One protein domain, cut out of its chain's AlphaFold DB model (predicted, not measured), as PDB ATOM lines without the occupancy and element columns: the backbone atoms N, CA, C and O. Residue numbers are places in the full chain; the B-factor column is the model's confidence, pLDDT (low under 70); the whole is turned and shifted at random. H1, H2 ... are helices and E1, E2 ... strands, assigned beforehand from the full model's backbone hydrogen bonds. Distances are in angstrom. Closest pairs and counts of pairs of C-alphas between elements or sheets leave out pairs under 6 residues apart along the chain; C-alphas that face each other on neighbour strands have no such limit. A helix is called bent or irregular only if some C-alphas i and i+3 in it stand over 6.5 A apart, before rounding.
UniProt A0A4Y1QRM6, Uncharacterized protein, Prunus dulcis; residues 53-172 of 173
ATOM      1  N   GLY A  53     -18.454 -59.096 -29.099       76.38
ATOM      2  CA  GLY A  53     -18.482 -58.878 -30.546       76.38
ATOM      3  C   GLY A  53     -17.434 -57.881 -31.051       76.38
ATOM      4  O   GLY A  53     -16.791 -58.152 -32.061       76.38
ATOM      5  N   LEU A  54     -17.195 -56.761 -30.351       79.50
ATOM      6  CA  LEU A  54     -16.119 -55.839 -30.739       79.50
ATOM      7  C   LEU A  54     -14.741 -56.470 -30.567       79.50
ATOM      8  O   LEU A  54     -13.879 -56.274 -31.418       79.50
ATOM      9  N   LYS A  55     -14.537 -57.230 -29.488       82.69
ATOM     10  CA  LYS A  55     -13.268 -57.921 -29.244       82.69
ATOM     11  C   LYS A  55     -12.933 -58.858 -30.405       82.69
ATOM     12  O   LYS A  55     -11.822 -58.792 -30.912       82.69
ATOM     13  N   THR A  56     -13.905 -59.633 -30.889       84.31
ATOM     14  CA  THR A  56     -13.726 -60.520 -32.050       84.31
ATOM     15  C   THR A  56     -13.357 -59.758 -33.325       84.31
ATOM     16  O   THR A  56     -12.496 -60.205 -34.078       84.31
ATOM     17  N   VAL A  57     -13.962 -58.592 -33.571       84.94
ATOM     18  CA  VAL A  57     -13.615 -57.759 -34.737       84.94
ATOM     19  C   VAL A  57     -12.188 -57.222 -34.626       84.94
ATOM     20  O   VAL A  57     -11.437 -57.274 -35.596       84.94
ATOM     21  N   VAL A  58     -11.792 -56.732 -33.450       85.75
ATOM     22  CA  VAL A  58     -10.429 -56.232 -33.215       85.75
ATOM     23  C   VAL A  58      -9.398 -57.358 -33.337       85.75
ATOM     24  O   VAL A  58      -8.363 -57.172 -33.969       85.75
ATOM     25  N   GLU A  59      -9.697 -58.548 -32.817       86.44
ATOM     26  CA  GLU A  59      -8.853 -59.736 -32.995       86.44
ATOM     27  C   GLU A  59      -8.695 -60.106 -34.475       86.44
ATOM     28  O   GLU A  59      -7.584 -60.392 -34.910       86.44
ATOM     29  N   ALA A  60      -9.766 -60.038 -35.271       85.00
ATOM     30  CA  ALA A  60      -9.695 -60.282 -36.713       85.00
ATOM     31  C   ALA A  60      -8.838 -59.234 -37.446       85.00
ATOM     32  O   ALA A  60      -8.088 -59.581 -38.357       85.00
ATOM     33  N   ILE A  61      -8.903 -57.966 -37.025       85.38
ATOM     34  CA  ILE A  61      -8.025 -56.903 -37.535       85.38
ATOM     35  C   ILE A  61      -6.561 -57.218 -37.197       85.38
ATOM     36  O   ILE A  61      -5.701 -57.091 -38.065       85.38
ATOM     37  N   HIS A  62      -6.279 -57.676 -35.974       87.50
ATOM     38  CA  HIS A  62      -4.921 -58.028 -35.546       87.50
ATOM     39  C   HIS A  62      -4.386 -59.333 -36.134       87.50
ATOM     40  O   HIS A  62      -3.175 -59.505 -36.238       87.50
ATOM     41  N   ALA A  63      -5.272 -60.233 -36.559       86.25
ATOM     42  CA  ALA A  63      -4.899 -61.433 -37.297       86.25
ATOM     43  C   ALA A  63      -4.451 -61.127 -38.739       86.25
ATOM     44  O   ALA A  63      -3.813 -61.969 -39.370       86.25
ATOM     45  N   SER A  64      -4.769 -59.940 -39.268       82.94
ATOM     46  CA  SER A  64      -4.299 -59.510 -40.584       82.94
ATOM     47  C   SER A  64      -2.831 -59.064 -40.531       82.94
ATOM     48  O   SER A  64      -2.447 -58.347 -39.606       82.94
ATOM     49  N   PRO A  65      -2.009 -59.370 -41.556       82.62
ATOM     50  CA  PRO A  65      -0.655 -58.823 -41.677       82.62
ATOM     51  C   PRO A  65      -0.636 -57.320 -42.018       82.62
ATOM     52  O   PRO A  65       0.431 -56.744 -42.219       82.62
ATOM     53  N   THR A  66      -1.804 -56.682 -42.143       85.50
ATOM     54  CA  THR A  66      -1.920 -55.265 -42.486       85.50
ATOM     55  C   THR A  66      -1.479 -54.369 -41.340       85.50
ATOM     56  O   THR A  66      -1.990 -54.455 -40.226       85.50
ATOM     57  N   GLN A  67      -0.583 -53.441 -41.647       90.06
ATOM     58  CA  GLN A  67      -0.166 -52.378 -40.750       90.06
ATOM     59  C   GLN A  67      -0.979 -51.106 -41.002       90.06
ATOM     60  O   GLN A  67      -1.378 -50.806 -42.126       90.06
ATOM     61  N   SER A  68      -1.234 -50.332 -39.955       89.06
ATOM     62  CA  SER A  68      -2.131 -49.186 -40.020       89.06
ATOM     63  C   SER A  68      -1.618 -47.992 -39.232       89.06
ATOM     64  O   SER A  68      -1.014 -48.132 -38.168       89.06
ATOM     65  N   VAL A  69      -1.893 -46.802 -39.760       93.19
ATOM     66  CA  VAL A  69      -1.761 -45.536 -39.036       93.19
ATOM     67  C   VAL A  69      -3.133 -44.882 -38.957       93.19
ATOM     68  O   VAL A  69      -3.873 -44.841 -39.943       93.19
ATOM     69  N   LEU A  70      -3.483 -44.388 -37.769       92.00
ATOM     70  CA  LEU A  70      -4.820 -43.905 -37.439       92.00
ATOM     71  C   LEU A  70      -4.774 -42.425 -37.066       92.00
ATOM     72  O   LEU A  70      -4.241 -42.066 -36.019       92.00
ATOM     73  N   TYR A  71      -5.383 -41.561 -37.872       93.75
ATOM     74  CA  TYR A  71      -5.598 -40.157 -37.525       93.75
ATOM     75  C   TYR A  71      -7.073 -39.941 -37.207       93.75
ATOM     76  O   TYR A  71      -7.923 -39.965 -38.097       93.75
ATOM     77  N   LEU A  72      -7.392 -39.738 -35.929       90.31
ATOM     78  CA  LEU A  72      -8.773 -39.714 -35.440       90.31
ATOM     79  C   LEU A  72      -9.034 -38.436 -34.648       90.31
ATOM     80  O   LEU A  72      -8.340 -38.165 -33.680       90.31
ATOM     81  N   SER A  73     -10.061 -37.665 -34.996       86.31
ATOM     82  CA  SER A  73     -10.482 -36.503 -34.202       86.31
ATOM     83  C   SER A  73     -11.874 -36.694 -33.585       86.31
ATOM     84  O   SER A  73     -12.701 -37.477 -34.060       86.31
ATOM     85  N   GLY A  74     -12.133 -35.996 -32.476       81.56
ATOM     86  CA  GLY A  74     -13.419 -36.037 -31.778       81.56
ATOM     87  C   GLY A  74     -13.758 -37.405 -31.173       81.56
ATOM     88  O   GLY A  74     -12.944 -38.006 -30.468       81.56
ATOM     89  N   GLY A  75     -14.984 -37.882 -31.413       73.81
ATOM     90  CA  GLY A  75     -15.547 -39.066 -30.744       73.81
ATOM     91  C   GLY A  75     -14.902 -40.406 -31.108       73.81
ATOM     92  O   GLY A  75     -15.057 -41.367 -30.362       73.81
ATOM     93  N   ALA A  76     -14.151 -40.477 -32.209       78.62
ATOM     94  CA  ALA A  76     -13.483 -41.711 -32.625       78.62
ATOM     95  C   ALA A  76     -12.186 -42.000 -31.859       78.62
ATOM     96  O   ALA A  76     -11.639 -43.088 -31.991       78.62
ATOM     97  N   SER A  77     -11.699 -41.070 -31.032       81.19
ATOM     98  CA  SER A  77     -10.509 -41.284 -30.195       81.19
ATOM     99  C   SER A  77     -10.623 -42.522 -29.293       81.19
ATOM    100  O   SER A  77      -9.625 -43.202 -29.056       81.19
ATOM    101  N   GLN A  78     -11.841 -42.891 -28.882       82.12
ATOM    102  CA  GLN A  78     -12.106 -44.109 -28.109       82.12
ATOM    103  C   GLN A  78     -11.765 -45.400 -28.874       82.12
ATOM    104  O   GLN A  78     -11.423 -46.405 -28.253       82.12
ATOM    105  N   ALA A  79     -11.794 -45.385 -30.212       84.00
ATOM    106  CA  ALA A  79     -11.441 -46.549 -31.022       84.00
ATOM    107  C   ALA A  79      -9.971 -46.958 -30.837       84.00
ATOM    108  O   ALA A  79      -9.661 -48.146 -30.892       84.00
ATOM    109  N   VAL A  80      -9.080 -46.000 -30.540       87.56
ATOM    110  CA  VAL A  80      -7.675 -46.296 -30.210       87.56
ATOM    111  C   VAL A  80      -7.601 -47.149 -28.948       87.56
ATOM    112  O   VAL A  80      -6.892 -48.148 -28.928       87.56
ATOM    113  N   ALA A  81      -8.372 -46.800 -27.916       86.81
ATOM    114  CA  ALA A  81      -8.397 -47.570 -26.678       86.81
ATOM    115  C   ALA A  81      -8.879 -49.008 -26.923       86.81
ATOM    116  O   ALA A  81      -8.292 -49.938 -26.381       86.81
ATOM    117  N   TRP A  82      -9.897 -49.207 -27.766       86.69
ATOM    118  CA  TRP A  82     -10.395 -50.546 -28.096       86.69
ATOM    119  C   TRP A  82      -9.380 -51.390 -28.865       86.69
ATOM    120  O   TRP A  82      -9.179 -52.547 -28.506       86.69
ATOM    121  N   LEU A  83      -8.718 -50.810 -29.871       86.06
ATOM    122  CA  LEU A  83      -7.679 -51.500 -30.641       86.06
ATOM    123  C   LEU A  83      -6.496 -51.886 -29.746       86.06
ATOM    124  O   LEU A  83      -6.094 -53.040 -29.711       86.06
ATOM    125  N   LEU A  84      -5.979 -50.947 -28.951       87.62
ATOM    126  CA  LEU A  84      -4.805 -51.189 -28.105       87.62
ATOM    127  C   LEU A  84      -5.092 -52.070 -26.875       87.62
ATOM    128  O   LEU A  84      -4.156 -52.506 -26.209       87.62
ATOM    129  N   SER A  85      -6.363 -52.338 -26.560       85.56
ATOM    130  CA  SER A  85      -6.746 -53.220 -25.447       85.56
ATOM    131  C   SER A  85      -6.667 -54.711 -25.793       85.56
ATOM    132  O   SER A  85      -6.801 -55.546 -24.898       85.56
ATOM    133  N   VAL A  86      -6.478 -55.064 -27.067       86.06
ATOM    134  CA  VAL A  86      -6.400 -56.453 -27.535       86.06
ATOM    135  C   VAL A  86      -4.943 -56.805 -27.873       86.06
ATOM    136  O   VAL A  86      -4.230 -55.996 -28.472       86.06
ATOM    137  N   PRO A  87      -4.453 -58.000 -27.491       82.69
ATOM    138  CA  PRO A  87      -3.109 -58.437 -27.861       82.69
ATOM    139  C   PRO A  87      -2.945 -58.520 -29.388       82.69
ATOM    140  O   PRO A  87      -3.880 -58.863 -30.103       82.69
ATOM    141  N   GLY A  88      -1.742 -58.218 -29.884       83.50
ATOM    142  CA  GLY A  88      -1.464 -58.122 -31.326       83.50
ATOM    143  C   GLY A  88      -1.610 -56.707 -31.895       83.50
ATOM    144  O   GLY A  88      -1.267 -56.467 -33.049       83.50
ATOM    145  N   ALA A  89      -2.021 -55.727 -31.086       85.81
ATOM    146  CA  ALA A  89      -2.118 -54.346 -31.541       85.81
ATOM    147  C   ALA A  89      -0.792 -53.765 -32.064       85.81
ATOM    148  O   ALA A  89      -0.808 -52.985 -33.009       85.81
ATOM    149  N   SER A  90       0.357 -54.172 -31.514       85.06
ATOM    150  CA  SER A  90       1.677 -53.683 -31.936       85.06
ATOM    151  C   SER A  90       2.105 -54.145 -33.332       85.06
ATOM    152  O   SER A  90       2.908 -53.466 -33.965       85.06
ATOM    153  N   SER A  91       1.590 -55.275 -33.830       85.19
ATOM    154  CA  SER A  91       1.857 -55.724 -35.203       85.19
ATOM    155  C   SER A  91       0.984 -55.012 -36.234       85.19
ATOM    156  O   SER A  91       1.359 -54.955 -37.402       85.19
ATOM    157  N   THR A  92      -0.151 -54.452 -35.812       87.44
ATOM    158  CA  THR A  92      -1.167 -53.878 -36.707       87.44
ATOM    159  C   THR A  92      -1.238 -52.359 -36.651       87.44
ATOM    160  O   THR A  92      -1.496 -51.727 -37.668       87.44
ATOM    161  N   VAL A  93      -1.046 -51.737 -35.490       91.38
ATOM    162  CA  VAL A  93      -1.140 -50.282 -35.307       91.38
ATOM    163  C   VAL A  93       0.266 -49.723 -35.142       91.38
ATOM    164  O   VAL A  93       0.895 -49.896 -34.101       91.38
ATOM    165  N   LEU A  94       0.752 -49.036 -36.174       91.81
ATOM    166  CA  LEU A  94       2.073 -48.406 -36.182       91.81
ATOM    167  C   LEU A  94       2.068 -47.068 -35.443       91.81
ATOM    168  O   LEU A  94       3.000 -46.754 -34.709       91.81
ATOM    169  N   GLU A  95       1.029 -46.261 -35.654       93.94
ATOM    170  CA  GLU A  95       0.907 -44.936 -35.051       93.94
ATOM    171  C   GLU A  95      -0.571 -44.541 -34.948       93.94
ATOM    172  O   GLU A  95      -1.366 -44.800 -35.852       93.94
ATOM    173  N   ALA A  96      -0.944 -43.890 -33.848       93.19
ATOM    174  CA  ALA A  96      -2.261 -43.294 -33.674       93.19
ATOM    175  C   ALA A  96      -2.105 -41.842 -33.212       93.19
ATOM    176  O   ALA A  96      -1.456 -41.572 -32.202       93.19
ATOM    177  N   VAL A  97      -2.712 -40.903 -33.939       94.12
ATOM    178  CA  VAL A  97      -2.667 -39.467 -33.640       94.12
ATOM    179  C   VAL A  97      -4.084 -38.947 -33.464       94.12
ATOM    180  O   VAL A  97      -4.949 -39.142 -34.321       94.12
ATOM    181  N   VAL A  98      -4.310 -38.242 -32.355       92.19
ATOM    182  CA  VAL A  98      -5.603 -37.634 -32.028       92.19
ATOM    183  C   VAL A  98      -5.475 -36.110 -32.021       92.19
ATOM    184  O   VAL A  98      -5.256 -35.516 -30.961       92.19
ATOM    185  N   PRO A  99      -5.574 -35.436 -33.187       89.12
ATOM    186  CA  PRO A  99      -5.498 -33.981 -33.239       89.12
ATOM    187  C   PRO A  99      -6.759 -33.366 -32.616       89.12
ATOM    188  O   PRO A  99      -7.822 -33.322 -33.237       89.12
ATOM    189  N   TYR A 100      -6.653 -32.901 -31.368       85.25
ATOM    190  CA  TYR A 100      -7.799 -32.367 -30.619       85.25
ATOM    191  C   TYR A 100      -8.013 -30.862 -30.834       85.25
ATOM    192  O   TYR A 100      -9.142 -30.394 -30.975       85.25
ATOM    193  N   SER A 101      -6.931 -30.078 -30.872       87.06
ATOM    194  CA  SER A 101      -7.020 -28.638 -31.123       87.06
ATOM    195  C   SER A 101      -7.054 -28.341 -32.623       87.06
ATOM    196  O   SER A 101      -6.459 -29.059 -33.429       87.06
ATOM    197  N   ARG A 102      -7.689 -27.224 -33.010       86.44
ATOM    198  CA  ARG A 102      -7.645 -26.747 -34.405       86.44
ATOM    199  C   ARG A 102      -6.207 -26.575 -34.892       86.44
ATOM    200  O   ARG A 102      -5.902 -26.955 -36.013       86.44
ATOM    201  N   MET A 103      -5.326 -26.058 -34.035       91.19
ATOM    202  CA  MET A 103      -3.916 -25.867 -34.377       91.19
ATOM    203  C   MET A 103      -3.203 -27.198 -34.637       91.19
ATOM    204  O   MET A 103      -2.478 -27.312 -35.615       91.19
ATOM    205  N   SER A 104      -3.468 -28.222 -33.821       91.75
ATOM    206  CA  SER A 104      -2.916 -29.564 -34.030       91.75
ATOM    207  C   SER A 104      -3.378 -30.162 -35.362       91.75
ATOM    208  O   SER A 104      -2.564 -30.725 -36.087       91.75
ATOM    209  N   MET A 105      -4.650 -29.974 -35.738       90.06
ATOM    210  CA  MET A 105      -5.147 -30.422 -37.043       90.06
ATOM    211  C   MET A 105      -4.509 -29.652 -38.209       90.06
ATOM    212  O   MET A 105      -4.156 -30.264 -39.211       90.06
ATOM    213  N   ILE A 106      -4.314 -28.336 -38.077       92.88
ATOM    214  CA  ILE A 106      -3.632 -27.516 -39.095       92.88
ATOM    215  C   ILE A 106      -2.180 -27.968 -39.271       92.88
ATOM    216  O   ILE A 106      -1.723 -28.127 -40.398       92.88
ATOM    217  N   GLN A 107      -1.462 -28.204 -38.170       93.25
ATOM    218  CA  GLN A 107      -0.082 -28.694 -38.204       93.25
ATOM    219  C   GLN A 107       0.015 -30.081 -38.838       93.25
ATOM    220  O   GLN A 107       0.927 -30.325 -39.620       93.25
ATOM    221  N   LEU A 108      -0.944 -30.963 -38.544       92.19
ATOM    222  CA  LEU A 108      -1.019 -32.288 -39.153       92.19
ATOM    223  C   LEU A 108      -1.260 -32.204 -40.666       92.19
ATOM    224  O   LEU A 108      -0.584 -32.884 -41.428       92.19
ATOM    225  N   LEU A 109      -2.215 -31.370 -41.097       91.19
ATOM    226  CA  LEU A 109      -2.584 -31.205 -42.507       91.19
ATOM    227  C   LEU A 109      -1.574 -30.370 -43.309       91.19
ATOM    228  O   LEU A 109      -1.599 -30.403 -44.536       91.19
ATOM    229  N   GLY A 110      -0.748 -29.560 -42.642       93.19
ATOM    230  CA  GLY A 110       0.117 -28.562 -43.277       93.19
ATOM    231  C   GLY A 110      -0.641 -27.388 -43.915       93.19
ATOM    232  O   GLY A 110      -0.038 -26.563 -44.596       93.19
ATOM    233  N   LYS A 111      -1.962 -27.303 -43.713       91.38
ATOM    234  CA  LYS A 111      -2.846 -26.268 -44.266       91.38
ATOM    235  C   LYS A 111      -4.044 -26.029 -43.357       91.38
ATOM    236  O   LYS A 111      -4.411 -26.882 -42.549       91.38
ATOM    237  N   ILE A 112      -4.687 -24.878 -43.524       90.75
ATOM    238  CA  ILE A 112      -5.960 -24.583 -42.861       90.75
ATOM    239  C   ILE A 112      -7.088 -25.179 -43.716       90.75
ATOM    240  O   ILE A 112      -7.280 -24.723 -44.843       90.75
ATOM    241  N   PRO A 113      -7.827 -26.199 -43.238       85.69
ATOM    242  CA  PRO A 113      -8.957 -26.733 -43.985       85.69
ATOM    243  C   PRO A 113     -10.130 -25.746 -43.956       85.69
ATOM    244  O   PRO A 113     -10.414 -25.145 -42.921       85.69
ATOM    245  N   ASN A 114     -10.875 -25.653 -45.062       83.31
ATOM    246  CA  ASN A 114     -12.101 -24.847 -45.126       83.31
ATOM    247  C   ASN A 114     -13.139 -25.298 -44.082       83.31
ATOM    248  O   ASN A 114     -13.853 -24.479 -43.510       83.31
ATOM    249  N   GLN A 115     -13.214 -26.608 -43.816       83.00
ATOM    250  CA  GLN A 115     -14.071 -27.199 -42.791       83.00
ATOM    251  C   GLN A 115     -13.338 -28.336 -42.080       83.00
ATOM    252  O   GLN A 115     -13.051 -29.355 -42.691       83.00
ATOM    253  N   PHE A 116     -13.111 -28.202 -40.771       80.38
ATOM    254  CA  PHE A 116     -12.428 -29.214 -39.944       80.38
ATOM    255  C   PHE A 116     -13.183 -30.555 -39.861       80.38
ATOM    256  O   PHE A 116     -12.591 -31.583 -39.544       80.38
ATOM    257  N   CYS A 117     -14.490 -30.548 -40.136       82.31
ATOM    258  CA  CYS A 117     -15.377 -31.707 -40.068       82.31
ATOM    259  C   CYS A 117     -16.051 -31.919 -41.432       82.31
ATOM    260  O   CYS A 117     -17.192 -31.514 -41.640       82.31
ATOM    261  N   SER A 118     -15.319 -32.494 -42.387       82.69
ATOM    262  CA  SER A 118     -15.787 -32.732 -43.759       82.69
ATOM    263  C   SER A 118     -15.218 -34.035 -44.329       82.69
ATOM    264  O   SER A 118     -14.214 -34.538 -43.820       82.69
ATOM    265  N   SER A 119     -15.838 -34.561 -45.392       81.88
ATOM    266  CA  SER A 119     -15.324 -35.713 -46.160       81.88
ATOM    267  C   SER A 119     -13.918 -35.467 -46.643       81.88
ATOM    268  O   SER A 119     -13.027 -36.277 -46.415       81.88
ATOM    269  N   HIS A 120     -13.722 -34.299 -47.241       85.31
ATOM    270  CA  HIS A 120     -12.445 -33.902 -47.793       85.31
ATOM    271  C   HIS A 120     -11.353 -33.892 -46.715       85.31
ATOM    272  O   HIS A 120     -10.283 -34.448 -46.914       85.31
ATOM    273  N   THR A 121     -11.626 -33.346 -45.527       87.38
ATOM    274  CA  THR A 121     -10.645 -33.365 -44.431       87.38
ATOM    275  C   THR A 121     -10.378 -34.772 -43.899       87.38
ATOM    276  O   THR A 121      -9.227 -35.081 -43.601       87.38
ATOM    277  N   ALA A 122     -11.392 -35.641 -43.811       88.00
ATOM    278  CA  ALA A 122     -11.188 -37.044 -43.440       88.00
ATOM    279  C   ALA A 122     -10.310 -37.784 -44.464       88.00
ATOM    280  O   ALA A 122      -9.432 -38.556 -44.085       88.00
ATOM    281  N   GLU A 123     -10.514 -37.521 -45.754       87.69
ATOM    282  CA  GLU A 123      -9.734 -38.110 -46.840       87.69
ATOM    283  C   GLU A 123      -8.274 -37.641 -46.826       87.69
ATOM    284  O   GLU A 123      -7.360 -38.458 -46.947       87.69
ATOM    285  N   GLU A 124      -8.041 -36.345 -46.619       90.75
ATOM    286  CA  GLU A 124      -6.695 -35.781 -46.467       90.75
ATOM    287  C   GLU A 124      -5.982 -36.387 -45.249       90.75
ATOM    288  O   GLU A 124      -4.817 -36.776 -45.336       90.75
ATOM    289  N   MET A 125      -6.692 -36.554 -44.127       91.94
ATOM    290  CA  MET A 125      -6.157 -37.254 -42.956       91.94
ATOM    291  C   MET A 125      -5.811 -38.713 -43.278       91.94
ATOM    292  O   MET A 125      -4.742 -39.174 -42.884       91.94
ATOM    293  N   ALA A 126      -6.661 -39.427 -44.022       90.38
ATOM    294  CA  ALA A 126      -6.407 -40.811 -44.420       90.38
ATOM    295  C   ALA A 126      -5.185 -40.931 -45.344       90.38
ATOM    296  O   ALA A 126      -4.373 -41.837 -45.170       90.38
ATOM    297  N   LEU A 127      -5.010 -39.999 -46.286       91.75
ATOM    298  CA  LEU A 127      -3.833 -39.930 -47.158       91.75
ATOM    299  C   LEU A 127      -2.544 -39.670 -46.379       91.75
ATOM    300  O   LEU A 127      -1.530 -40.327 -46.612       91.75
ATOM    301  N   LEU A 128      -2.568 -38.718 -45.445       94.25
ATOM    302  CA  LEU A 128      -1.404 -38.416 -44.617       94.25
ATOM    303  C   LEU A 128      -1.058 -39.587 -43.695       94.25
ATOM    304  O   LEU A 128       0.122 -39.912 -43.554       94.25
ATOM    305  N   ALA A 129      -2.067 -40.245 -43.122       92.50
ATOM    306  CA  ALA A 129      -1.894 -41.466 -42.346       92.50
ATOM    307  C   ALA A 129      -1.297 -42.588 -43.206       92.50
ATOM    308  O   ALA A 129      -0.354 -43.246 -42.789       92.50
ATOM    309  N   TYR A 130      -1.774 -42.761 -44.439       90.69
ATOM    310  CA  TYR A 130      -1.253 -43.762 -45.370       90.69
ATOM    311  C   TYR A 130       0.223 -43.512 -45.718       90.69
ATOM    312  O   TYR A 130       1.066 -44.396 -45.578       90.69
ATOM    313  N   ASN A 131       0.569 -42.273 -46.076       93.00
ATOM    314  CA  ASN A 131       1.954 -41.877 -46.349       93.00
ATOM    315  C   ASN A 131       2.860 -42.046 -45.125       93.00
ATOM    316  O   ASN A 131       4.052 -42.323 -45.257       93.00
ATOM    317  N   ARG A 132       2.312 -41.854 -43.923       94.50
ATOM    318  CA  ARG A 132       3.016 -42.105 -42.668       94.50
ATOM    319  C   ARG A 132       3.214 -43.600 -42.434       94.50
ATOM    320  O   ARG A 132       4.320 -43.990 -42.077       94.50
ATOM    321  N   ALA A 133       2.196 -44.416 -42.703       90.88
ATOM    322  CA  ALA A 133       2.269 -45.867 -42.604       90.88
ATOM    323  C   ALA A 133       3.365 -46.422 -43.515       90.88
ATOM    324  O   ALA A 133       4.222 -47.140 -43.023       90.88
ATOM    325  N   LEU A 134       3.435 -45.982 -44.778       90.50
ATOM    326  CA  LEU A 134       4.501 -46.371 -45.712       90.50
ATOM    327  C   LEU A 134       5.918 -46.066 -45.199       90.50
ATOM    328  O   LEU A 134       6.852 -46.807 -45.485       90.50
ATOM    329  N   LYS A 135       6.096 -44.965 -44.457       91.94
ATOM    330  CA  LYS A 135       7.401 -44.575 -43.891       91.94
ATOM    331  C   LYS A 135       7.788 -45.388 -42.657       91.94
ATOM    332  O   LYS A 135       8.971 -45.485 -42.354       91.94
ATOM    333  N   LEU A 136       6.802 -45.883 -41.914       89.88
ATOM    334  CA  LEU A 136       7.001 -46.635 -40.674       89.88
ATOM    335  C   LEU A 136       6.990 -48.151 -40.906       89.88
ATOM    336  O   LEU A 136       7.561 -48.895 -40.113       89.88
ATOM    337  N   SER A 137       6.331 -48.610 -41.968       88.06
ATOM    338  CA  SER A 137       6.183 -50.022 -42.290       88.06
ATOM    339  C   SER A 137       7.480 -50.647 -42.769       88.06
ATOM    340  O   SER A 137       8.302 -50.003 -43.423       88.06
ATOM    341  N   SER A 138       7.618 -51.945 -42.519       80.75
ATOM    342  CA  SER A 138       8.687 -52.733 -43.129       80.75
ATOM    343  C   SER A 138       8.397 -52.991 -44.615       80.75
ATOM    344  O   SER A 138       7.235 -53.205 -44.978       80.75
ATOM    345  N   PRO A 139       9.426 -53.016 -45.484       78.19
ATOM    346  CA  PRO A 139       9.256 -53.344 -46.897       78.19
ATOM    347  C   PRO A 139       8.500 -54.669 -47.080       78.19
ATOM    348  O   PRO A 139       8.864 -55.678 -46.478       78.19
ATOM    349  N   GLY A 140       7.444 -54.662 -47.898       77.88
ATOM    350  CA  GLY A 140       6.637 -55.852 -48.203       77.88
ATOM    351  C   GLY A 140       5.445 -56.112 -47.274       77.88
ATOM    352  O   GLY A 140       4.714 -57.071 -47.505       77.88
ATOM    353  N   SER A 141       5.208 -55.274 -46.259       82.50
ATOM    354  CA  SER A 141       3.988 -55.357 -45.438       82.50
ATOM    355  C   SER A 141       2.852 -54.528 -46.056       82.50
ATOM    356  O   SER A 141       3.094 -53.381 -46.438       82.50
ATOM    357  N   PRO A 142       1.614 -55.052 -46.157       87.19
ATOM    358  CA  PRO A 142       0.480 -54.262 -46.625       87.19
ATOM    359  C   PRO A 142       0.154 -53.165 -45.607       87.19
ATOM    360  O   PRO A 142       0.088 -53.437 -44.408       87.19
ATOM    361  N   VAL A 143      -0.071 -51.933 -46.070       89.56
ATOM    362  CA  VAL A 143      -0.356 -50.785 -45.195       89.56
ATOM    363  C   VAL A 143      -1.683 -50.110 -45.522       89.56
ATOM    364  O   VAL A 143      -2.105 -50.074 -46.674       89.56
ATOM    365  N   VAL A 144      -2.328 -49.536 -44.506       89.06
ATOM    366  CA  VAL A 144      -3.562 -48.752 -44.650       89.06
ATOM    367  C   VAL A 144      -3.493 -47.483 -43.799       89.06
ATOM    368  O   VAL A 144      -3.055 -47.495 -42.650       89.06
ATOM    369  N   GLY A 145      -3.961 -46.371 -44.362       89.31
ATOM    370  CA  GLY A 145      -4.176 -45.123 -43.633       89.31
ATOM    371  C   GLY A 145      -5.649 -44.923 -43.308       89.31
ATOM    372  O   GLY A 145      -6.505 -45.084 -44.184       89.31
ATOM    373  N   VAL A 146      -5.943 -44.545 -42.063       89.44
ATOM    374  CA  VAL A 146      -7.309 -44.262 -41.605       89.44
ATOM    375  C   VAL A 146      -7.415 -42.814 -41.157       89.44
ATOM    376  O   VAL A 146      -6.661 -42.366 -40.294       89.44
ATOM    377  N   GLY A 147      -8.382 -42.096 -41.725       89.38
ATOM    378  CA  GLY A 147      -8.713 -40.729 -41.344       89.38
ATOM    379  C   GLY A 147     -10.152 -40.631 -40.858       89.38
ATOM    380  O   GLY A 147     -11.077 -41.037 -41.565       89.38
ATOM    381  N   PHE A 148     -10.344 -40.064 -39.669       88.38
ATOM    382  CA  PHE A 148     -11.663 -39.733 -39.144       88.38
ATOM    383  C   PHE A 148     -11.704 -38.313 -38.595       88.38
ATOM    384  O   PHE A 148     -10.872 -37.917 -37.774       88.38
ATOM    385  N   THR A 149     -12.752 -37.586 -38.972       84.69
ATOM    386  CA  THR A 149     -13.144 -36.352 -38.296       84.69
ATOM    387  C   THR A 149     -14.649 -36.329 -38.052       84.69
ATOM    388  O   THR A 149     -15.450 -36.717 -38.907       84.69
ATOM    389  N   GLY A 150     -15.040 -35.915 -36.851       76.06
ATOM    390  CA  GLY A 150     -16.433 -35.899 -36.426       76.06
ATOM    391  C   GLY A 150     -16.603 -35.194 -35.089       76.06
ATOM    392  O   GLY A 150     -15.744 -35.277 -34.212       76.06
ATOM    393  N   THR A 151     -17.728 -34.504 -34.898       64.25
ATOM    394  CA  THR A 151     -18.053 -33.902 -33.594       64.25
ATOM    395  C   THR A 151     -18.932 -34.839 -32.771       64.25
ATOM    396  O   THR A 151     -19.877 -35.418 -33.301       64.25
ATOM    397  N   LEU A 152     -18.648 -34.967 -31.472       58.91
ATOM    398  CA  LEU A 152     -19.560 -35.623 -30.533       58.91
ATOM    399  C   LEU A 152     -20.860 -34.809 -30.422       58.91
ATOM    400  O   LEU A 152     -20.833 -33.571 -30.417       58.91
ATOM    401  N   ALA A 153     -21.995 -35.501 -30.320       42.91
ATOM    402  CA  ALA A 153     -23.265 -34.869 -29.990       42.91
ATOM    403  C   ALA A 153     -23.176 -34.280 -28.568       42.91
ATOM    404  O   ALA A 153     -23.031 -35.000 -27.585       42.91
ATOM    405  N   THR A 154     -23.204 -32.954 -28.465       39.69
ATOM    406  CA  THR A 154     -23.248 -32.212 -27.198       39.69
ATOM    407  C   THR A 154     -24.695 -32.041 -26.740       39.69
ATOM    408  O   THR A 154     -25.558 -31.814 -27.582       39.69
ATOM    409  N   SER A 155     -24.959 -32.025 -25.430       36.53
ATOM    410  CA  SER A 155     -26.287 -31.892 -24.784       36.53
ATOM    411  C   SER A 155     -27.048 -30.578 -25.059       36.53
ATOM    412  O   SER A 155     -28.075 -30.311 -24.442       36.53
ATOM    413  N   ARG A 156     -26.543 -29.728 -25.957       37.72
ATOM    414  CA  ARG A 156     -27.158 -28.469 -26.385       37.72
ATOM    415  C   ARG A 156     -27.707 -28.677 -27.800       37.72
ATOM    416  O   ARG A 156     -26.939 -29.145 -28.644       37.72
ATOM    417  N   PRO A 157     -28.975 -28.334 -28.096       31.09
ATOM    418  CA  PRO A 157     -29.510 -28.492 -29.440       31.09
ATOM    419  C   PRO A 157     -28.712 -27.604 -30.400       31.09
ATOM    420  O   PRO A 157     -28.729 -26.376 -30.293       31.09
ATOM    421  N   LYS A 158     -27.973 -28.226 -31.321       31.69
ATOM    422  CA  LYS A 158     -27.432 -27.539 -32.494       31.69
ATOM    423  C   LYS A 158     -28.602 -27.391 -33.461       31.69
ATOM    424  O   LYS A 158     -29.045 -28.372 -34.049       31.69
ATOM    425  N   LEU A 159     -29.151 -26.181 -33.560       43.94
ATOM    426  CA  LEU A 159     -30.046 -25.812 -34.657       43.94
ATOM    427  C   LEU A 159     -29.258 -26.002 -35.956       43.94
ATOM    428  O   LEU A 159     -28.309 -25.272 -36.223       43.94
ATOM    429  N   GLY A 160     -29.604 -27.058 -36.685       31.77
ATOM    430  CA  GLY A 160     -28.844 -27.564 -37.821       31.77
ATOM    431  C   GLY A 160     -28.629 -29.065 -37.678       31.77
ATOM    432  O   GLY A 160     -27.649 -29.525 -37.099       31.77
ATOM    433  N   SER A 161     -29.573 -29.838 -38.202       36.62
ATOM    434  CA  SER A 161     -29.416 -31.265 -38.454       36.62
ATOM    435  C   SER A 161     -28.167 -31.502 -39.306       36.62
ATOM    436  O   SER A 161     -28.212 -31.202 -40.491       36.62
ATOM    437  N   THR A 162     -27.062 -31.973 -38.718       31.92
ATOM    438  CA  THR A 162     -26.138 -33.001 -39.255       31.92
ATOM    439  C   THR A 162     -25.039 -33.261 -38.210       31.92
ATOM    440  O   THR A 162     -24.174 -32.420 -37.970       31.92
ATOM    441  N   VAL A 163     -25.036 -34.438 -37.577       31.61
ATOM    442  CA  VAL A 163     -23.800 -34.988 -36.998       31.61
ATOM    443  C   VAL A 163     -23.008 -35.547 -38.181       31.61
ATOM    444  O   VAL A 163     -23.283 -36.647 -38.642       31.61
ATOM    445  N   THR A 164     -22.086 -34.764 -38.745       36.94
ATOM    446  CA  THR A 164     -21.273 -35.194 -39.894       36.94
ATOM    447  C   THR A 164     -20.080 -36.003 -39.383       36.94
ATOM    448  O   THR A 164     -19.054 -35.430 -39.035       36.94
ATOM    449  N   SER A 165     -20.205 -37.325 -39.276       40.72
ATOM    450  CA  SER A 165     -19.065 -38.228 -39.055       40.72
ATOM    451  C   SER A 165     -18.563 -38.749 -40.399       40.72
ATOM    452  O   SER A 165     -19.338 -39.330 -41.154       40.72
ATOM    453  N   GLN A 166     -17.287 -38.519 -40.706       50.06
ATOM    454  CA  GLN A 166     -16.676 -38.823 -42.003       50.06
ATOM    455  C   GLN A 166     -15.482 -39.761 -41.780       50.06
ATOM    456  O   GLN A 166     -14.545 -39.397 -41.067       50.06
ATOM    457  N   LEU A 167     -15.536 -40.966 -42.358       49.59
ATOM    458  CA  LEU A 167     -14.488 -41.991 -42.288       49.59
ATOM    459  C   LEU A 167     -13.981 -42.286 -43.701       49.59
ATOM    460  O   LEU A 167     -14.780 -42.591 -44.582       49.59
ATOM    461  N   SER A 168     -12.666 -42.233 -43.898       53.50
ATOM    462  CA  SER A 168     -12.027 -42.599 -45.164       53.50
ATOM    463  C   SER A 168     -10.952 -43.656 -44.930       53.50
ATOM    464  O   SER A 168     -10.089 -43.494 -44.065       53.50
ATOM    465  N   LEU A 169     -10.998 -44.723 -45.731       50.41
ATOM    466  CA  LEU A 169     -10.007 -45.798 -45.772       50.41
ATOM    467  C   LEU A 169      -9.355 -45.798 -47.153       50.41
ATOM    468  O   LEU A 169     -10.057 -45.859 -48.161       50.41
ATOM    469  N   LYS A 170      -8.023 -45.724 -47.201       44.31
ATOM    470  CA  LYS A 170      -7.259 -45.861 -48.448       44.31
ATOM    471  C   LYS A 170      -6.355 -47.090 -48.371       44.31
ATOM    472  O   LYS A 170      -5.293 -47.012 -47.750       44.31
ATOM    473  N   PRO A 171      -6.786 -48.223 -48.950       32.34
ATOM    474  CA  PRO A 171      -5.895 -49.318 -49.300       32.34
ATOM    475  C   PRO A 171      -5.238 -49.052 -50.667       32.34
ATOM    476  O   PRO A 171      -5.826 -48.385 -51.520       32.34
ATOM    477  N   ILE A 172      -4.040 -49.593 -50.887       34.12
ATOM    478  CA  ILE A 172      -3.488 -49.798 -52.233       34.12
ATOM    479  C   ILE A 172      -3.605 -51.292 -52.551       34.12
ATOM    480  O   ILE A 172      -3.237 -52.120 -51.716       34.12
TER     481      ILE A 172
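What this domain is: This is residues 53 to 172 of the 173 residues of an uncharacterized protein of Prunus dulcis (UniProt A0A4Y1QRM6). A four-stranded sheet is sandwiched between helices: the long H5 crosses one face slantwise, and H2 runs along the strands over the other face. H1 sits off the sheet by one end of H2, next to the short H3, and residues 154 to 161 stick out as a free loop between E3 and E4. The printed part has 120 residues, with five named helices and four named strands in the order H1 E1 H2 H3 E2 H4 H5 E3 E4. The sheet runs E2 E1 E3 E4 and is mixed, with E2, E1 and E3 parallel and E4 antiparallel to E3; the class is mixed, helices and strands. The whole is compact, with a radius of gyration of the C-alphas of 14.9 A and spans of 47 by 34 by 21 A.

How they stand to each other: H1, residues 53 to 63, is not on the sheet. E1, residues 67 to 72, is an inner strand. H2, residues 74 to 84, is on the sheet at a height over the sheet of 8.9 A, over E1 and along the strands, at 17 degrees to E1 on the local plane. H1 and H2 only just touch, with 3 pairs of C-alphas within 8 A, the closest those of Val 58 and Leu 83, 6.0 A apart, at a steep tilt of 66 degrees. H3, residues 89 to 92, only grazes the sheet; it touches H1, the closest C-alphas being those of His 62 and Thr 92, 5.7 A apart. E2, residues 93 to 97, is an edge strand parallel to E1, with N 94 and O 68 at 2.8 A; H2 is over E2 too, but only just, with 3 of its C-alphas falling on it. E1, H2 H3 and E2 form a strand-helix-strand unit, two parallel neighbour strands joined through helices, with a right-handed crossover. H4, residues 102 to 109, only grazes the sheet. H5, residues 119 to 136, only just touches H4, with its residues 124 to 128 alone and 3 pairs of C-alphas within 8 A; the closest, those of Leu 109 and Met 125, are 7.0 A apart. E3, residues 143 to 149, is parallel to E1, with N 71 and O 146 at 2.9 A. E2, H4 H5 and E3 form a split strand-helix-strand unit, with E1 between its two strands and a right-handed crossover. E4, residues 166 to 171, is an edge strand and makes a hairpin with E3, with N 168 and O 147 at 3.1 A. H5 is over E1, E3 and E4 at a height over the sheet of 6.3 A, slantwise to the strands, at 36 degrees to E1 on the local plane; its closest C-alphas to E3 are those of Tyr 130 and Gly 145, 3.7 A apart. H2 and H5 are on opposite faces, giving three layers, helices on both faces of a sheet. In H1, H4 and H5 every O i to N i+4 pair is within hydrogen-bond range; in H2 3 of 7 are, beside 6 of 8 O i to N i+3 pairs, and H3 is too short for an O i to N i+4 pair.

Where its parts are: H1 begins at C-alpha 53, (-18.482, -58.878, -30.546), and is 15.4 A long. E1 is 16.2 A long. H2 is 17.8 A long and only just irregular, C-alphas 75 and 78 being 6.6 A apart. H3, E2 and H4 are shorter. H5 is 25.5 A long, from C-alpha 119 at (-15.324, -35.713, -46.160). E3 is 20.5 A long. E4 is 16.7 A long and ends at C-alpha 171, (-5.895, -49.318, -49.300).

The domain as a whole: The two C-alphas farthest apart, those of Pro 139 and Leu 159, are 49.5 A apart. The printed part has no cut. The link from E3 to E4, 16 residues, is long. Mean pLDDT of the printed part is 78.8, and residues 151 to 172 are under 70.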